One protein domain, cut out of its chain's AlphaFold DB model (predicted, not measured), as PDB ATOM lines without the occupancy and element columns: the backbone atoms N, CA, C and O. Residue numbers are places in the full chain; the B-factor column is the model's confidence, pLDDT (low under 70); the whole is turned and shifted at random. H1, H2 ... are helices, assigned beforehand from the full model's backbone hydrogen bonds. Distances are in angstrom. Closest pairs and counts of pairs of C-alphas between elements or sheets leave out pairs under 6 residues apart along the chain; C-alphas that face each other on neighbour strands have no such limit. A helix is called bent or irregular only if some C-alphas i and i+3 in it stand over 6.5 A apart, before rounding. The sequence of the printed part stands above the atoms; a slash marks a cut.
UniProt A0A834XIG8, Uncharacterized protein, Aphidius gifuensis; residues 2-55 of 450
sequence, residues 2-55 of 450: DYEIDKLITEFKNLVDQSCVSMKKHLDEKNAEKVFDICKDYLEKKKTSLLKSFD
ATOM      1  N   ASP A   2     -25.730  48.366  72.311       74.56
ATOM      2  CA  ASP A   2     -26.399  47.126  72.777       74.56
ATOM      3  C   ASP A   2     -25.707  45.819  72.337       74.56
ATOM      4  O   ASP A   2     -25.411  44.952  73.157       74.56
ATOM      5  N   TYR A   3     -25.367  45.714  71.048       79.88
ATOM      6  CA  TYR A   3     -24.670  44.558  70.472       79.88
ATOM      7  C   TYR A   3     -23.262  44.326  71.059       79.88
ATOM      8  O   TYR A   3     -22.831  43.185  71.222       79.88
ATOM      9  N   GLU A   4     -22.545  45.395  71.405       81.56
ATOM     10  CA  GLU A   4     -21.210  45.325  72.012       81.56
ATOM     11  C   GLU A   4     -21.297  44.964  73.500       81.56
ATOM     12  O   GLU A   4     -20.470  44.199  73.992       81.56
ATOM     13  N   ILE A   5     -22.342  45.432  74.193       81.88
ATOM     14  CA  ILE A   5     -22.648  45.057  75.578       81.88
ATOM     15  C   ILE A   5     -22.984  43.559  75.659       81.88
ATOM     16  O   ILE A   5     -22.424  42.854  76.499       81.88
ATOM     17  N   ASP A   6     -23.827  43.037  74.762       84.19
ATOM     18  CA  ASP A   6     -24.136  41.601  74.704       84.19
ATOM     19  C   ASP A   6     -22.918  40.747  74.307       84.19
ATOM     20  O   ASP A   6     -22.741  39.641  74.835       84.19
ATOM     21  N   LYS A   7     -22.028  41.262  73.443       86.69
ATOM     22  CA  LYS A   7     -20.740  40.621  73.134       86.69
ATOM     23  C   LYS A   7     -19.848  40.541  74.381       86.69
ATOM     24  O   LYS A   7     -19.440  39.439  74.745       86.69
ATOM     25  N   LEU A   8     -19.627  41.658  75.079       81.44
ATOM     26  CA  LEU A   8     -18.852  41.723  76.328       81.44
ATOM     27  C   LEU A   8     -19.414  40.790  77.409       81.44
ATOM     28  O   LEU A   8     -18.668  40.042  78.037       81.44
ATOM     29  N   ILE A   9     -20.738  40.765  77.590       83.19
ATOM     30  CA  ILE A   9     -21.417  39.849  78.520       83.19
ATOM     31  C   ILE A   9     -21.187  38.379  78.129       83.19
ATOM     32  O   ILE A   9     -21.124  37.514  79.005       83.19
ATOM     33  N   THR A  10     -21.077  38.071  76.837       89.62
ATOM     34  CA  THR A  10     -20.851  36.707  76.337       89.62
ATOM     35  C   THR A  10     -19.396  36.271  76.508       89.62
ATOM     36  O   THR A  10     -19.143  35.184  77.026       89.62
ATOM     37  N   GLU A  11     -18.435  37.123  76.150       88.31
ATOM     38  CA  GLU A  11     -17.003  36.865  76.351       88.31
ATOM     39  C   GLU A  11     -16.664  36.735  77.842       88.31
ATOM     40  O   GLU A  11     -15.980  35.790  78.241       88.31
ATOM     41  N   PHE A  12     -17.244  37.589  78.690       83.44
ATOM     42  CA  PHE A  12     -17.062  37.510  80.136       83.44
ATOM     43  C   PHE A  12     -17.647  36.222  80.747       83.44
ATOM     44  O   PHE A  12     -17.016  35.606  81.605       83.44
ATOM     45  N   LYS A  13     -18.822  35.757  80.291       84.00
ATOM     46  CA  LYS A  13     -19.375  34.453  80.714       84.00
ATOM     47  C   LYS A  13     -18.451  33.298  80.340       84.00
ATOM     48  O   LYS A  13     -18.173  32.460  81.190       84.00
ATOM     49  N   ASN A  14     -17.932  33.288  79.110       85.69
ATOM     50  CA  ASN A  14     -16.991  32.262  78.659       85.69
ATOM     51  C   ASN A  14     -15.720  32.240  79.527       85.69
ATOM     52  O   ASN A  14     -15.231  31.160  79.861       85.69
ATOM     53  N   LEU A  15     -15.212  33.413  79.927       83.88
ATOM     54  CA  LEU A  15     -14.073  33.531  80.839       83.88
ATOM     55  C   LEU A  15     -14.400  32.949  82.224       83.88
ATOM     56  O   LEU A  15     -13.648  32.112  82.720       83.88
ATOM     57  N   VAL A  16     -15.546  33.313  82.815       80.44
ATOM     58  CA  VAL A  16     -16.000  32.757  84.102       80.44
ATOM     59  C   VAL A  16     -16.167  31.242  84.029       80.44
ATOM     60  O   VAL A  16     -15.684  30.553  84.923       80.44
ATOM     61  N   ASP A  17     -16.787  30.702  82.978       82.06
ATOM     62  CA  ASP A  17     -16.981  29.256  82.830       82.06
ATOM     63  C   ASP A  17     -15.636  28.514  82.711       82.06
ATOM     64  O   ASP A  17     -15.442  27.483  83.362       82.06
ATOM     65  N   GLN A  18     -14.660  29.060  81.972       80.88
ATOM     66  CA  GLN A  18     -13.295  28.518  81.915       80.88
ATOM     67  C   GLN A  18     -12.594  28.568  83.283       80.88
ATOM     68  O   GLN A  18     -12.039  27.558  83.733       80.88
ATOM     69  N   SER A  19     -12.664  29.702  83.989       79.00
ATOM     70  CA  SER A  19     -12.130  29.834  85.349       79.00
ATOM     71  C   SER A  19     -12.808  28.865  86.323       79.00
ATOM     72  O   SER A  19     -12.127  28.258  87.145       79.00
ATOM     73  N   CYS A  20     -14.120  28.641  86.207       75.25
ATOM     74  CA  CYS A  20     -14.871  27.698  87.037       75.25
ATOM     75  C   CYS A  20     -14.509  26.238  86.752       75.25
ATOM     76  O   CYS A  20     -14.412  25.449  87.691       75.25
ATOM     77  N   VAL A  21     -14.252  25.866  85.493       77.88
ATOM     78  CA  VAL A  21     -13.732  24.533  85.137       77.88
ATOM     79  C   VAL A  21     -12.342  24.305  85.741       77.88
ATOM     80  O   VAL A  21     -12.075  23.217  86.250       77.88
ATOM     81  N   SER A  22     -11.483  25.329  85.754       77.25
ATOM     82  CA  SER A  22     -10.175  25.265  86.421       77.25
ATOM     83  C   SER A  22     -10.317  25.162  87.948       77.25
ATOM     84  O   SER A  22      -9.782  24.243  88.569       77.25
ATOM     85  N   MET A  23     -11.122  26.034  88.565       74.88
ATOM     86  CA  MET A  23     -11.349  26.058  90.015       74.88
ATOM     87  C   MET A  23     -11.988  24.767  90.543       74.88
ATOM     88  O   MET A  23     -11.545  24.261  91.572       74.88
ATOM     89  N   LYS A  24     -12.947  24.160  89.829       71.12
ATOM     90  CA  LYS A  24     -13.553  22.865  90.212       71.12
ATOM     91  C   LYS A  24     -12.575  21.683  90.233       71.12
ATOM     92  O   LYS A  24     -12.929  20.621  90.737       71.12
ATOM     93  N   LYS A  25     -11.357  21.842  89.710       75.69
ATOM     94  CA  LYS A  25     -10.281  20.846  89.809       75.69
ATOM     95  C   LYS A  25      -9.465  20.967  91.109       75.69
ATOM     96  O   LYS A  25      -8.721  20.048  91.438       75.69
ATOM     97  N   HIS A  26      -9.591  22.087  91.826       73.62
ATOM     98  CA  HIS A  26      -8.749  22.447  92.976       73.62
ATOM     99  C   HIS A  26      -9.528  22.893  94.230       73.62
ATOM    100  O   HIS A  26      -8.947  22.946  95.310       73.62
ATOM    101  N   LEU A  27     -10.829  23.175  94.113       78.81
ATOM    102  CA  LEU A  27     -11.741  23.472  95.219       78.81
ATOM    103  C   LEU A  27     -12.777  22.359  95.379       78.81
ATOM    104  O   LEU A  27     -13.382  21.930  94.395       78.81
ATOM    105  N   ASP A  28     -13.051  21.974  96.629       86.31
ATOM    106  CA  ASP A  28     -14.215  21.152  96.974       86.31
ATOM    107  C   ASP A  28     -15.494  21.758  96.382       86.31
ATOM    108  O   ASP A  28     -15.702  22.974  96.437       86.31
ATOM    109  N   GLU A  29     -16.397  20.910  95.884       78.31
ATOM    110  CA  GLU A  29     -17.612  21.319  95.162       78.31
ATOM    111  C   GLU A  29     -18.445  22.370  95.928       78.31
ATOM    112  O   GLU A  29     -18.876  23.373  95.360       78.31
ATOM    113  N   LYS A  30     -18.548  22.205  97.253       76.88
ATOM    114  CA  LYS A  30     -19.249  23.103  98.188       76.88
ATOM    115  C   LYS A  30     -18.578  24.474  98.391       76.88
ATOM    116  O   LYS A  30     -19.230  25.417  98.835       76.88
ATOM    117  N   ASN A  31     -17.281  24.588  98.116       80.38
ATOM    118  CA  ASN A  31     -16.552  25.856  98.150       80.38
ATOM    119  C   ASN A  31     -16.553  26.519  96.766       80.38
ATOM    120  O   ASN A  31     -16.732  27.731  96.684       80.38
ATOM    121  N   ALA A  32     -16.459  25.735  95.686       78.38
ATOM    122  CA  ALA A  32     -16.619  26.232  94.320       78.38
ATOM    123  C   ALA A  32     -18.007  26.870  94.087       78.38
ATOM    124  O   ALA A  32     -18.095  27.922  93.458       78.38
ATOM    125  N   GLU A  33     -19.075  26.285  94.641       80.56
ATOM    126  CA  GLU A  33     -20.441  26.838  94.586       80.56
ATOM    127  C   GLU A  33     -20.540  28.218  95.267       80.56
ATOM    128  O   GLU A  33     -21.045  29.167  94.672       80.56
ATOM    129  N   LYS A  34     -19.943  28.387  96.458       84.00
ATOM    130  CA  LYS A  34     -19.884  29.691  97.149       84.00
ATOM    131  C   LYS A  34     -19.113  30.755  96.371       84.00
ATOM    132  O   LYS A  34     -19.536  31.905  96.336       84.00
ATOM    133  N   VAL A  35     -17.967  30.391  95.787       79.94
ATOM    134  CA  VAL A  35     -17.164  31.320  94.974       79.94
ATOM    135  C   VAL A  35     -17.968  31.768  93.752       79.94
ATOM    136  O   VAL A  35     -17.971  32.951  93.429       79.94
ATOM    137  N   PHE A  36     -18.715  30.855  93.124       80.19
ATOM    138  CA  PHE A  36     -19.604  31.185  92.012       80.19
ATOM    139  C   PHE A  36     -20.709  32.177  92.413       80.19
ATOM    140  O   PHE A  36     -20.899  33.175  91.719       80.19
ATOM    141  N   ASP A  37     -21.383  31.961  93.549       82.56
ATOM    142  CA  ASP A  37     -22.409  32.883  94.059       82.56
ATOM    143  C   ASP A  37     -21.841  34.280  94.378       82.56
ATOM    144  O   ASP A  37     -22.453  35.286  94.014       82.56
ATOM    145  N   ILE A  38     -20.653  34.361  94.993       84.81
ATOM    146  CA  ILE A  38     -19.970  35.634  95.296       84.81
ATOM    147  C   ILE A  38     -19.597  36.378  94.007       84.81
ATOM    148  O   ILE A  38     -19.900  37.564  93.866       84.81
ATOM    149  N   CYS A  39     -18.985  35.687  93.039       79.94
ATOM    150  CA  CYS A  39     -18.661  36.272  91.738       79.94
ATOM    151  C   CYS A  39     -19.923  36.775  91.025       79.94
ATOM    152  O   CYS A  39     -19.925  37.871  90.468       79.94
ATOM    153  N   LYS A  40     -21.016  36.008  91.069       82.44
ATOM    154  CA  LYS A  40     -22.288  36.372  90.438       82.44
ATOM    155  C   LYS A  40     -22.921  37.621  91.066       82.44
ATOM    156  O   LYS A  40     -23.313  38.526  90.332       82.44
ATOM    157  N   ASP A  41     -22.984  37.703  92.395       85.62
ATOM    158  CA  ASP A  41     -23.491  38.878  93.123       85.62
ATOM    159  C   ASP A  41     -22.648  40.137  92.836       85.62
ATOM    160  O   ASP A  41     -23.194  41.201  92.535       85.62
ATOM    161  N   TYR A  42     -21.315  40.009  92.810       82.19
ATOM    162  CA  TYR A  42     -20.419  41.097  92.399       82.19
ATOM    163  C   TYR A  42     -20.708  41.588  90.968       82.19
ATOM    164  O   TYR A  42     -20.711  42.793  90.711       82.19
ATOM    165  N   LEU A  43     -21.005  40.680  90.035       79.12
ATOM    166  CA  LEU A  43     -21.300  41.018  88.637       79.12
ATOM    167  C   LEU A  43     -22.674  41.666  88.452       79.12
ATOM    168  O   LEU A  43     -22.799  42.607  87.669       79.12
ATOM    169  N   GLU A  44     -23.697  41.223  89.186       79.81
ATOM    170  CA  GLU A  44     -25.011  41.877  89.184       79.81
ATOM    171  C   GLU A  44     -24.923  43.296  89.791       79.81
ATOM    172  O   GLU A  44     -25.528  44.236  89.262       79.81
ATOM    173  N   LYS A  45     -24.062  43.504  90.799       83.19
ATOM    174  CA  LYS A  45     -23.711  44.834  91.340       83.19
ATOM    175  C   LYS A  45     -22.935  45.700  90.339       83.19
ATOM    176  O   LYS A  45     -23.340  46.831  90.081       83.19
ATOM    177  N   LYS A  46     -21.878  45.184  89.697       79.69
ATOM    178  CA  LYS A  46     -21.135  45.907  88.640       79.69
ATOM    179  C   LYS A  46     -22.043  46.288  87.465       79.69
ATOM    180  O   LYS A  46     -21.985  47.429  87.012       79.69
ATOM    181  N   LYS A  47     -22.923  45.385  87.013       81.44
ATOM    182  CA  LYS A  47     -23.892  45.655  85.937       81.44
ATOM    183  C   LYS A  47     -24.894  46.747  86.318       81.44
ATOM    184  O   LYS A  47     -25.156  47.630  85.510       81.44
ATOM    185  N   THR A  48     -25.459  46.698  87.525       78.50
ATOM    186  CA  THR A  48     -26.415  47.724  87.984       78.50
ATOM    187  C   THR A  48     -25.749  49.071  88.269       78.50
ATOM    188  O   THR A  48     -26.392  50.099  88.080       78.50
ATOM    189  N   SER A  49     -24.466  49.090  88.641       76.12
ATOM    190  CA  SER A  49     -23.674  50.322  88.725       76.12
ATOM    191  C   SER A  49     -23.414  50.938  87.347       76.12
ATOM    192  O   SER A  49     -23.609  52.136  87.186       76.12
ATOM    193  N   LEU A  50     -23.019  50.127  86.355       71.88
ATOM    194  CA  LEU A  50     -22.765  50.587  84.982       71.88
ATOM    195  C   LEU A  50     -24.026  51.119  84.293       71.88
ATOM    196  O   LEU A  50     -23.965  52.141  83.618       71.88
ATOM    197  N   LEU A  51     -25.173  50.456  84.480       75.69
ATOM    198  CA  LEU A  51     -26.449  50.934  83.938       75.69
ATOM    199  C   LEU A  51     -26.812  52.323  84.482       75.69
ATOM    200  O   LEU A  51     -27.174  53.190  83.699       75.69
ATOM    201  N   LYS A  52     -26.623  52.563  85.788       76.06
ATOM    202  CA  LYS A  52     -26.902  53.872  86.398       76.06
ATOM    203  C   LYS A  52     -26.039  55.001  85.842       76.06
ATOM    204  O   LYS A  52     -26.581  56.057  85.556       76.06
ATOM    205  N   SER A  53     -24.736  54.781  85.637       73.56
ATOM    206  CA  SER A  53     -23.878  55.815  85.034       73.56
ATOM    207  C   SER A  53     -24.355  56.232  83.637       73.56
ATOM    208  O   SER A  53     -24.327  57.414  83.323       73.56
ATOM    209  N   PHE A  54     -24.883  55.300  82.832       66.94
ATOM    210  CA  PHE A  54     -25.456  55.641  81.522       66.94
ATOM    211  C   PHE A  54     -26.819  56.355  81.604       66.94
ATOM    212  O   PHE A  54     -27.153  57.109  80.692       66.94
ATOM    213  N   ASP A  55     -27.598  56.141  82.671       70.62
ATOM    214  CA  ASP A  55     -28.841  56.885  82.915       70.62
ATOM    215  C   ASP A  55     -28.550  58.325  83.393       70.62
ATOM    216  O   ASP A  55     -29.187  59.272  82.923       70.62
TER     217      ASP A  55
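This is residues 2 to 55 of the 450 residues of an uncharacterized protein of Aphidius gifuensis (UniProt A0A834XIG8). The model is a long, open helical hairpin: two long helices, H1 and H2, run in opposite directions and are joined by a tight turn at one end, where they come closest. Away from the turn a gap lies between the two helices, and residues 2 to 8 and 10 to 15 of H1 and 41 to 46 and 48 to 55 of H2 stand free. The printed part has 54 residues with two named helices, H1 then H2, and no named strand; its class is all helix. It is loose, with a radius of gyration of the C-alphas of 13.4 A, and its C-alphas span 41 by 19 by 8 A, a rod in outline.

H1, residues 2 to 23, and H2, residues 29 to 55, form a helical hairpin. They only just touch, with 3 pairs of C-alphas within 8 A. The closest C-alphas of the two helices are those of Met 23 and Ala 32, 6.8 A apart. H1 touches H2 with residues 20 to 23 alone, and H2 touches H1 with residues 32 to 36 alone. Their lines stand at a shallow tilt of 18 degrees, and they run opposite ways. Their centres are 12.6 A apart. In H1 every O i to N i+4 pair is within hydrogen-bond range; in H2 22 of 23 are.

H1 has 22 residues and measures 31.1 A from C-alpha 2 at (-26.399, 47.126, 72.777) to C-alpha 23 at (-11.349, 26.058, 90.015). H2 has 27 residues and measures 39.3 A from C-alpha 29 to C-alpha 55 at (-28.841, 56.885, 82.915). Neither helix is bent.

The two C-alphas farthest apart are those of His 26 and Asp 55, at 41.1 A. The first and last printed C-alphas, those of Asp 2 and Asp 55, are 14.3 A apart. The printed part has no cut, and the link from H1 to H2, 5 residues, is tight. The mean pLDDT of the printed part is 79.8, and residue 54 is under 70.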